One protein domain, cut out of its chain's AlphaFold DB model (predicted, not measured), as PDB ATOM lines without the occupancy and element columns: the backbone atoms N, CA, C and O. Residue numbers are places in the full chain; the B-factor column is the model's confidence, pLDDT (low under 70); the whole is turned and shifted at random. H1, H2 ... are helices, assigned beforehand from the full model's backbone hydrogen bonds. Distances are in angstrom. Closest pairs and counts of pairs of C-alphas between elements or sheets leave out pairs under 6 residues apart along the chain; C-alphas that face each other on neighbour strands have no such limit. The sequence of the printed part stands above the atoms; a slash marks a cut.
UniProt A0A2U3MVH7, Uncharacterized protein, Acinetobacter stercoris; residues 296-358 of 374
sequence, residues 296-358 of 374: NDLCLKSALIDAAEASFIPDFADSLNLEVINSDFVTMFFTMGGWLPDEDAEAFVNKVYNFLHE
ATOM      1  N   ASN A 296      34.224 -27.862 -15.090       93.44
ATOM      2  CA  ASN A 296      34.195 -28.380 -13.726       93.44
ATOM      3  C   ASN A 296      33.223 -29.555 -13.538       93.44
ATOM      4  O   ASN A 296      32.957 -29.929 -12.403       93.44
ATOM      5  N   ASP A 297      32.722 -30.137 -14.634       94.75
ATOM      6  CA  ASP A 297      31.786 -31.269 -14.624       94.75
ATOM      7  C   ASP A 297      30.455 -30.957 -13.912       94.75
ATOM      8  O   ASP A 297      29.825 -31.805 -13.289       94.75
ATOM      9  N   LEU A 298      30.019 -29.698 -14.007       94.44
ATOM     10  CA  LEU A 298      28.762 -29.217 -13.445       94.44
ATOM     11  C   LEU A 298      27.700 -29.142 -14.543       94.44
ATOM     12  O   LEU A 298      27.599 -28.158 -15.282       94.44
ATOM     13  N   CYS A 299      26.912 -30.209 -14.664       94.50
ATOM     14  CA  CYS A 299      25.789 -30.290 -15.593       94.50
ATOM     15  C   CYS A 299      24.502 -29.765 -14.942       94.50
ATOM     16  O   CYS A 299      24.082 -30.258 -13.894       94.50
ATOM     17  N   LEU A 300      23.838 -28.797 -15.584       93.31
ATOM     18  CA  LEU A 300      22.586 -28.229 -15.073       93.31
ATOM     19  C   LEU A 300      21.445 -29.260 -15.044       93.31
ATOM     20  O   LEU A 300      20.654 -29.241 -14.109       93.31
ATOM     21  N   LYS A 301      21.386 -30.192 -16.008       91.38
ATOM     22  CA  LYS A 301      20.443 -31.326 -15.988       91.38
ATOM     23  C   LYS A 301      20.625 -32.200 -14.765       91.38
ATOM     24  O   LYS A 301      19.655 -32.424 -14.051       91.38
ATOM     25  N   SER A 302      21.847 -32.663 -14.518       90.75
ATOM     26  CA  SER A 302      22.129 -33.505 -13.352       90.75
ATOM     27  C   SER A 302      21.765 -32.775 -12.060       90.75
ATOM     28  O   SER A 302      21.018 -33.306 -11.250       90.75
ATOM     29  N   ALA A 303      22.169 -31.507 -11.930       91.00
ATOM     30  CA  ALA A 303      21.855 -30.710 -10.748       91.00
ATOM     31  C   ALA A 303      20.350 -30.447 -10.562       91.00
ATOM     32  O   ALA A 303      19.883 -30.333  -9.433       91.00
ATOM     33  N   LEU A 304      19.583 -30.341 -11.653       87.69
ATOM     34  CA  LEU A 304      18.125 -30.226 -11.603       87.69
ATOM     35  C   LEU A 304      17.466 -31.519 -11.122       87.69
ATOM     36  O   LEU A 304      16.518 -31.440 -10.345       87.69
ATOM     37  N   ILE A 305      17.963 -32.677 -11.562       85.38
ATOM     38  CA  ILE A 305      17.499 -33.987 -11.087       85.38
ATOM     39  C   ILE A 305      17.783 -34.110  -9.587       85.38
ATOM     40  O   ILE A 305      16.847 -34.314  -8.820       85.38
ATOM     41  N   ASP A 306      19.021 -33.856  -9.161       87.31
ATOM     42  CA  ASP A 306      19.419 -33.921  -7.748       87.31
ATOM     43  C   ASP A 306      18.578 -32.967  -6.877       87.31
ATOM     44  O   ASP A 306      18.092 -33.332  -5.804       87.31
ATOM     45  N   ALA A 307      18.351 -31.736  -7.350       85.06
ATOM     46  CA  ALA A 307      17.515 -30.757  -6.660       85.06
ATOM     47  C   ALA A 307      16.036 -31.182  -6.596       85.06
ATOM     48  O   ALA A 307      15.364 -30.925  -5.594       85.06
ATOM     49  N   ALA A 308      15.512 -31.809  -7.649       80.88
ATOM     50  CA  ALA A 308      14.137 -32.291  -7.684       80.88
ATOM     51  C   ALA A 308      13.936 -33.509  -6.773       80.88
ATOM     52  O   ALA A 308      12.921 -33.573  -6.080       80.88
ATOM     53  N   GLU A 309      14.901 -34.429  -6.718       81.25
ATOM     54  CA  GLU A 309      14.904 -35.576  -5.798       81.25
ATOM     55  C   GLU A 309      15.010 -35.142  -4.329       81.25
ATOM     56  O   GLU A 309      14.411 -35.760  -3.449       81.25
ATOM     57  N   ALA A 310      15.716 -34.041  -4.057       81.12
ATOM     58  CA  ALA A 310      15.780 -33.431  -2.731       81.12
ATOM     59  C   ALA A 310      14.504 -32.648  -2.342       81.12
ATOM     60  O   ALA A 310      14.381 -32.204  -1.197       81.12
ATOM     61  N   SER A 311      13.560 -32.449  -3.268       73.31
ATOM     62  CA  SER A 311      12.329 -31.691  -3.022       73.31
ATOM     63  C   SER A 311      11.361 -32.439  -2.107       73.31
ATOM     64  O   SER A 311      11.145 -33.641  -2.221       73.31
ATOM     65  N   PHE A 312      10.687 -31.698  -1.224       66.62
ATOM     66  CA  PHE A 312       9.630 -32.238  -0.360       66.62
ATOM     67  C   PHE A 312       8.291 -32.440  -1.086       66.62
ATOM     68  O   PHE A 312       7.323 -32.880  -0.464       66.62
ATOM     69  N   ILE A 313       8.206 -32.078  -2.370       69.06
ATOM     70  CA  ILE A 313       7.004 -32.240  -3.188       69.06
ATOM     71  C   ILE A 313       6.995 -33.673  -3.753       69.06
ATOM     72  O   ILE A 313       7.870 -34.000  -4.557       69.06
ATOM     73  N   PRO A 314       6.024 -34.529  -3.369       67.69
ATOM     74  CA  PRO A 314       5.915 -35.881  -3.913       67.69
ATOM     75  C   PRO A 314       5.796 -35.856  -5.439       67.69
ATOM     76  O   PRO A 314       5.084 -35.010  -5.982       67.69
ATOM     77  N   ASP A 315       6.492 -36.774  -6.111       66.56
ATOM     78  CA  ASP A 315       6.473 -36.967  -7.569       66.56
ATOM     79  C   ASP A 315       6.900 -35.723  -8.384       66.56
ATOM     80  O   ASP A 315       6.638 -35.622  -9.584       66.56
ATOM     81  N   PHE A 316       7.576 -34.751  -7.756       70.12
ATOM     82  CA  PHE A 316       8.020 -33.533  -8.438       70.12
ATOM     83  C   PHE A 316       9.047 -33.833  -9.525       70.12
ATOM     84  O   PHE A 316       8.902 -33.323 -10.633       70.12
ATOM     85  N   ALA A 317      10.024 -34.700  -9.249       65.94
ATOM     86  CA  ALA A 317      11.000 -35.134 -10.246       65.94
ATOM     87  C   ALA A 317      10.319 -35.791 -11.463       65.94
ATOM     88  O   ALA A 317      10.619 -35.417 -12.592       65.94
ATOM     89  N   ASP A 318       9.321 -36.657 -11.240       67.38
ATOM     90  CA  ASP A 318       8.546 -37.313 -12.305       67.38
ATOM     91  C   ASP A 318       7.686 -36.324 -13.111       67.38
ATOM     92  O   ASP A 318       7.367 -36.556 -14.280       67.38
ATOM     93  N   SER A 319       7.302 -35.201 -12.498       65.56
ATOM     94  CA  SER A 319       6.565 -34.131 -13.175       65.56
ATOM     95  C   SER A 319       7.452 -33.281 -14.089       65.56
ATOM     96  O   SER A 319       6.954 -32.684 -15.047       65.56
ATOM     97  N   LEU A 320       8.761 -33.228 -13.823       64.75
ATOM     98  CA  LEU A 320       9.724 -32.502 -14.635       64.75
ATOM     99  C   LEU A 320      10.183 -33.423 -15.773       64.75
ATOM    100  O   LEU A 320      10.938 -34.367 -15.572       64.75
ATOM    101  N   ASN A 321       9.740 -33.155 -17.002       67.50
ATOM    102  CA  ASN A 321      10.222 -33.866 -18.189       67.50
ATOM    103  C   ASN A 321      11.683 -33.466 -18.500       67.50
ATOM    104  O   ASN A 321      11.932 -32.660 -19.396       67.50
ATOM    105  N   LEU A 322      12.638 -33.982 -17.717       72.50
ATOM    106  CA  LEU A 322      14.060 -33.608 -17.724       72.50
ATOM    107  C   LEU A 322      14.894 -34.389 -18.752       72.50
ATOM    108  O   LEU A 322      16.117 -34.453 -18.626       72.50
ATOM    109  N   GLU A 323      14.282 -34.982 -19.781       75.56
ATOM    110  CA  GLU A 323      15.034 -35.661 -20.846       75.56
ATOM    111  C   GLU A 323      16.043 -34.711 -21.506       75.56
ATOM    112  O   GLU A 323      17.219 -35.056 -21.634       75.56
ATOM    113  N   VAL A 324      15.615 -33.489 -21.836       77.44
ATOM    114  CA  VAL A 324      16.461 -32.409 -22.358       77.44
ATOM    115  C   VAL A 324      15.975 -31.085 -21.783       77.44
ATOM    116  O   VAL A 324      14.787 -30.779 -21.849       77.44
ATOM    117  N   ILE A 325      16.885 -30.270 -21.245       86.06
ATOM    118  CA  ILE A 325      16.507 -28.937 -20.758       86.06
ATOM    119  C   ILE A 325      16.406 -27.956 -21.924       86.06
ATOM    120  O   ILE A 325      17.245 -27.938 -22.826       86.06
ATOM    121  N   ASN A 326      15.406 -27.081 -21.871       86.94
ATOM    122  CA  ASN A 326      15.241 -25.990 -22.817       86.94
ATOM    123  C   ASN A 326      16.447 -25.018 -22.814       86.94
ATOM    124  O   ASN A 326      16.937 -24.609 -21.758       86.94
ATOM    125  N   SER A 327      16.908 -24.602 -23.998       91.06
ATOM    126  CA  SER A 327      18.064 -23.703 -24.142       91.06
ATOM    127  C   SER A 327      17.878 -22.346 -23.454       91.06
ATOM    128  O   SER A 327      18.834 -21.817 -22.885       91.06
ATOM    129  N   ASP A 328      16.661 -21.792 -23.455       88.62
ATOM    130  CA  ASP A 328      16.365 -20.505 -22.817       88.62
ATOM    131  C   ASP A 328      16.494 -20.612 -21.298       88.62
ATOM    132  O   ASP A 328      17.001 -19.687 -20.663       88.62
ATOM    133  N   PHE A 329      16.094 -21.747 -20.713       88.12
ATOM    134  CA  PHE A 329      16.255 -21.991 -19.281       88.12
ATOM    135  C   PHE A 329      17.734 -22.027 -18.890       88.12
ATOM    136  O   PHE A 329      18.130 -21.349 -17.940       88.12
ATOM    137  N   VAL A 330      18.564 -22.747 -19.656       91.81
ATOM    138  CA  VAL A 330      20.022 -22.778 -19.441       91.81
ATOM    139  C   VAL A 330      20.594 -21.360 -19.491       91.81
ATOM    140  O   VAL A 330      21.262 -20.922 -18.551       91.81
ATOM    141  N   THR A 331      20.297 -20.604 -20.550       92.00
ATOM    142  CA  THR A 331      20.784 -19.226 -20.708       92.00
ATOM    143  C   THR A 331      20.324 -18.326 -19.566       92.00
ATOM    144  O   THR A 331      21.121 -17.550 -19.033       92.00
ATOM    145  N   MET A 332      19.056 -18.422 -19.169       89.25
ATOM    146  CA  MET A 332      18.465 -17.618 -18.103       89.25
ATOM    147  C   MET A 332      19.123 -17.899 -16.749       89.25
ATOM    148  O   MET A 332      19.550 -16.949 -16.088       89.25
ATOM    149  N   PHE A 333      19.282 -19.173 -16.378       90.62
ATOM    150  CA  PHE A 333      19.929 -19.584 -15.129       90.62
ATOM    151  C   PHE A 333      21.335 -18.979 -15.004       90.62
ATOM    152  O   PHE A 333      21.632 -18.256 -14.048       90.62
ATOM    153  N   PHE A 334      22.181 -19.165 -16.020       92.19
ATOM    154  CA  PHE A 334      23.547 -18.631 -16.008       92.19
ATOM    155  C   PHE A 334      23.621 -17.103 -16.171       92.19
ATOM    156  O   PHE A 334      24.663 -16.514 -15.892       92.19
ATOM    157  N   THR A 335      22.540 -16.442 -16.594       88.25
ATOM    158  CA  THR A 335      22.485 -14.976 -16.741       88.25
ATOM    159  C   THR A 335      22.007 -14.262 -15.477       88.25
ATOM    160  O   THR A 335      22.434 -13.134 -15.224       88.25
ATOM    161  N   MET A 336      21.089 -14.858 -14.708       82.88
ATOM    162  CA  MET A 336      20.442 -14.185 -13.572       82.88
ATOM    163  C   MET A 336      21.175 -14.368 -12.244       82.88
ATOM    164  O   MET A 336      21.137 -13.470 -11.409       82.88
ATOM    165  N   GLY A 337      21.865 -15.487 -12.045       70.06
ATOM    166  CA  GLY A 337      22.530 -15.744 -10.765       70.06
ATOM    167  C   GLY A 337      23.064 -17.158 -10.608       70.06
ATOM    168  O   GLY A 337      23.122 -17.653  -9.484       70.06
ATOM    169  N   GLY A 338      23.407 -17.810 -11.722       72.75
ATOM    170  CA  GLY A 338      23.898 -19.181 -11.738       72.75
ATOM    171  C   GLY A 338      25.217 -19.381 -10.982       72.75
ATOM    172  O   GLY A 338      25.654 -18.571 -10.162       72.75
ATOM    173  N   TRP A 339      25.850 -20.514 -11.256       86.38
ATOM    174  CA  TRP A 339      27.107 -20.925 -10.632       86.38
ATOM    175  C   TRP A 339      28.240 -19.904 -10.797       86.38
ATOM    176  O   TRP A 339      28.396 -19.325 -11.878       86.38
ATOM    177  N   LEU A 340      29.048 -19.729  -9.751       86.06
ATOM    178  CA  LEU A 340      30.286 -18.949  -9.771       86.06
ATOM    179  C   LEU A 340      31.524 -19.863  -9.727       86.06
ATOM    180  O   LEU A 340      31.467 -20.919  -9.111       86.06
ATOM    181  N   PRO A 341      32.663 -19.462 -10.328       83.06
ATOM    182  CA  PRO A 341      33.831 -20.334 -10.492       83.06
ATOM    183  C   PRO A 341      34.453 -20.925  -9.223       83.06
ATOM    184  O   PRO A 341      35.167 -21.923  -9.299       83.06
ATOM    185  N   ASP A 342      34.232 -20.279  -8.087       85.06
ATOM    186  CA  ASP A 342      34.722 -20.639  -6.760       85.06
ATOM    187  C   ASP A 342      33.742 -21.509  -5.954       85.06
ATOM    188  O   ASP A 342      34.089 -21.967  -4.867       85.06
ATOM    189  N   GLU A 343      32.545 -21.765  -6.483       86.56
ATOM    190  CA  GLU A 343      31.523 -22.591  -5.843       86.56
ATOM    191  C   GLU A 343      31.712 -24.076  -6.169       86.56
ATOM    192  O   GLU A 343      32.038 -24.454  -7.297       86.56
ATOM    193  N   ASP A 344      31.469 -24.937  -5.182       90.25
ATOM    194  CA  ASP A 344      31.498 -26.387  -5.360       90.25
ATOM    195  C   ASP A 344      30.179 -26.937  -5.941       90.25
ATOM    196  O   ASP A 344      29.221 -26.208  -6.220       90.25
ATOM    197  N   ALA A 345      30.143 -28.255  -6.162       88.62
ATOM    198  CA  ALA A 345      28.976 -28.937  -6.713       88.62
ATOM    199  C   ALA A 345      27.744 -28.845  -5.794       88.62
ATOM    200  O   ALA A 345      26.624 -28.734  -6.285       88.62
ATOM    201  N   GLU A 346      27.931 -28.838  -4.472       89.44
ATOM    202  CA  GLU A 346      26.823 -28.732  -3.517       89.44
ATOM    203  C   GLU A 346      26.189 -27.334  -3.575       89.44
ATOM    204  O   GLU A 346      24.967 -27.194  -3.665       89.44
ATOM    205  N   ALA A 347      27.012 -26.284  -3.607       91.00
ATOM    206  CA  ALA A 347      26.560 -24.915  -3.814       91.00
ATOM    207  C   ALA A 347      25.838 -24.750  -5.161       91.00
ATOM    208  O   ALA A 347      24.817 -24.056  -5.233       91.00
ATOM    209  N   PHE A 348      26.318 -25.421  -6.214       91.12
ATOM    210  CA  PHE A 348      25.660 -25.434  -7.517       91.12
ATOM    211  C   PHE A 348      24.248 -26.028  -7.453       91.12
ATOM    212  O   PHE A 348      23.291 -25.363  -7.860       91.12
ATOM    213  N   VAL A 349      24.097 -27.229  -6.886       88.25
ATOM    214  CA  VAL A 349      22.794 -27.899  -6.724       88.25
ATOM    215  C   VAL A 349      21.849 -27.060  -5.862       88.25
ATOM    216  O   VAL A 349      20.698 -26.846  -6.239       88.25
ATOM    217  N   ASN A 350      22.335 -26.488  -4.757       87.56
ATOM    218  CA  ASN A 350      21.535 -25.616  -3.892       87.56
ATOM    219  C   ASN A 350      21.018 -24.367  -4.623       87.56
ATOM    220  O   ASN A 350      19.879 -23.940  -4.417       87.56
ATOM    221  N   LYS A 351      21.824 -23.769  -5.508       89.06
ATOM    222  CA  LYS A 351      21.369 -22.656  -6.352       89.06
ATOM    223  C   LYS A 351      20.300 -23.089  -7.339       89.06
ATOM    224  O   LYS A 351      19.313 -22.377  -7.492       89.06
ATOM    225  N   VAL A 352      20.479 -24.241  -7.982       88.38
ATOM    226  CA  VAL A 352      19.483 -24.815  -8.892       88.38
ATOM    227  C   VAL A 352      18.166 -25.076  -8.155       88.38
ATOM    228  O   VAL A 352      17.111 -24.663  -8.633       88.38
ATOM    229  N   TYR A 353      18.226 -25.647  -6.951       84.56
ATOM    230  CA  TYR A 353      17.067 -25.844  -6.082       84.56
ATOM    231  C   TYR A 353      16.345 -24.528  -5.769       84.56
ATOM    232  O   TYR A 353      15.133 -24.423  -5.954       84.56
ATOM    233  N   ASN A 354      17.077 -23.498  -5.338       84.94
ATOM    234  CA  ASN A 354      16.484 -22.190  -5.051       84.94
ATOM    235  C   ASN A 354      15.870 -21.555  -6.307       84.94
ATOM    236  O   ASN A 354      14.797 -20.962  -6.234       84.94
ATOM    237  N   PHE A 355      16.515 -21.733  -7.461       83.88
ATOM    238  CA  PHE A 355      16.043 -21.229  -8.747       83.88
ATOM    239  C   PHE A 355      14.738 -21.906  -9.195       83.88
ATOM    240  O   PHE A 355      13.845 -21.237  -9.708       83.88
ATOM    241  N   LEU A 356      14.570 -23.210  -8.937       75.75
ATOM    242  CA  LEU A 356      13.318 -23.939  -9.190       75.75
ATOM    243  C   LEU A 356      12.127 -23.394  -8.390       75.75
ATOM    244  O   LEU A 356      10.986 -23.473  -8.844       75.75
ATOM    245  N   HIS A 357      12.392 -22.839  -7.208       74.81
ATOM    246  CA  HIS A 357      11.373 -22.284  -6.320       74.81
ATOM    247  C   HIS A 357      11.061 -20.811  -6.609       74.81
ATOM    248  O   HIS A 357      10.209 -20.227  -5.933       74.81
ATOM    249  N   GLU A 358      11.699 -20.194  -7.614       75.25
ATOM    250  CA  GLU A 358      11.326 -18.851  -8.039       75.25
ATOM    251  C   GLU A 358       9.959 -18.868  -8.756       75.25
ATOM    252  O   GLU A 358       9.831 -19.451  -9.839       75.25
TER     253      GLU A 358
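This is residues 296 to 358 of the 374 residues of an uncharacterized protein of Acinetobacter stercoris (UniProt A0A2U3MVH7). What shape do these atoms make? Two helices, H1 and H4, cross nearly at right angles as a core, with little H2 at the far end of H1 and H3 near both core helices, about perpendicular to each, without clearly touching either. What is it built of? The printed part has 63 residues with four named helices, in the order H1, H2, H3, H4, and no named strand; its class is all helix. How is it spread? It is compact and rounded, with a radius of gyration of the C-alphas of 11.3 A and spans of 32 by 23 by 22 A.

What does the first helix touch? H1, residues 300 to 309, touches H2, residues 316 to 319; their closest C-alphas, of Ala 308 and Ala 317, are 4.9 A apart. H1 also touches H4, residues 345 to 356, with residues 348 to 353 of H4 alone, about perpendicular at 74 degrees; the closest C-alphas, of Ala 307 and Tyr 353, are 5.0 A apart. Where is the remaining helix? H3, residues 327 to 336, is close to H1 but not clearly touching, about perpendicular at 84 degrees, the closest C-alphas being Leu 300 and Val 330 at 7.4 A. It is likewise close to H4 but not clearly touching, about perpendicular at 75 degrees, with Phe 333 and Phe 355 closest at 7.7 A between C-alphas; H2 is apart from H3 and H4. Do the backbones fit? In H1, H3 and H4 every O i to N i+4 pair is within hydrogen-bond range; H2 is too short for one, and its 1 O i to N i+3 pair is within range.

Where do the helices begin and end? H1 starts at C-alpha 300 (22.586, -28.229, -15.073), and H4 ends at C-alpha 356 (13.318, -23.939, -9.190). How long are they? From first to last C-alpha, H1 measures 14.1 A, H3 14.4 A and H4 16.6 A.

How far does it reach? The two C-alphas farthest apart, of Pro 314 and Asp 342, are 32.7 A apart. Is it continuous? The printed part has no cut, and its three links between helices are short. Where is confidence low? The pLDDT is under 70 at residues 312 to 315 and 317 to 321.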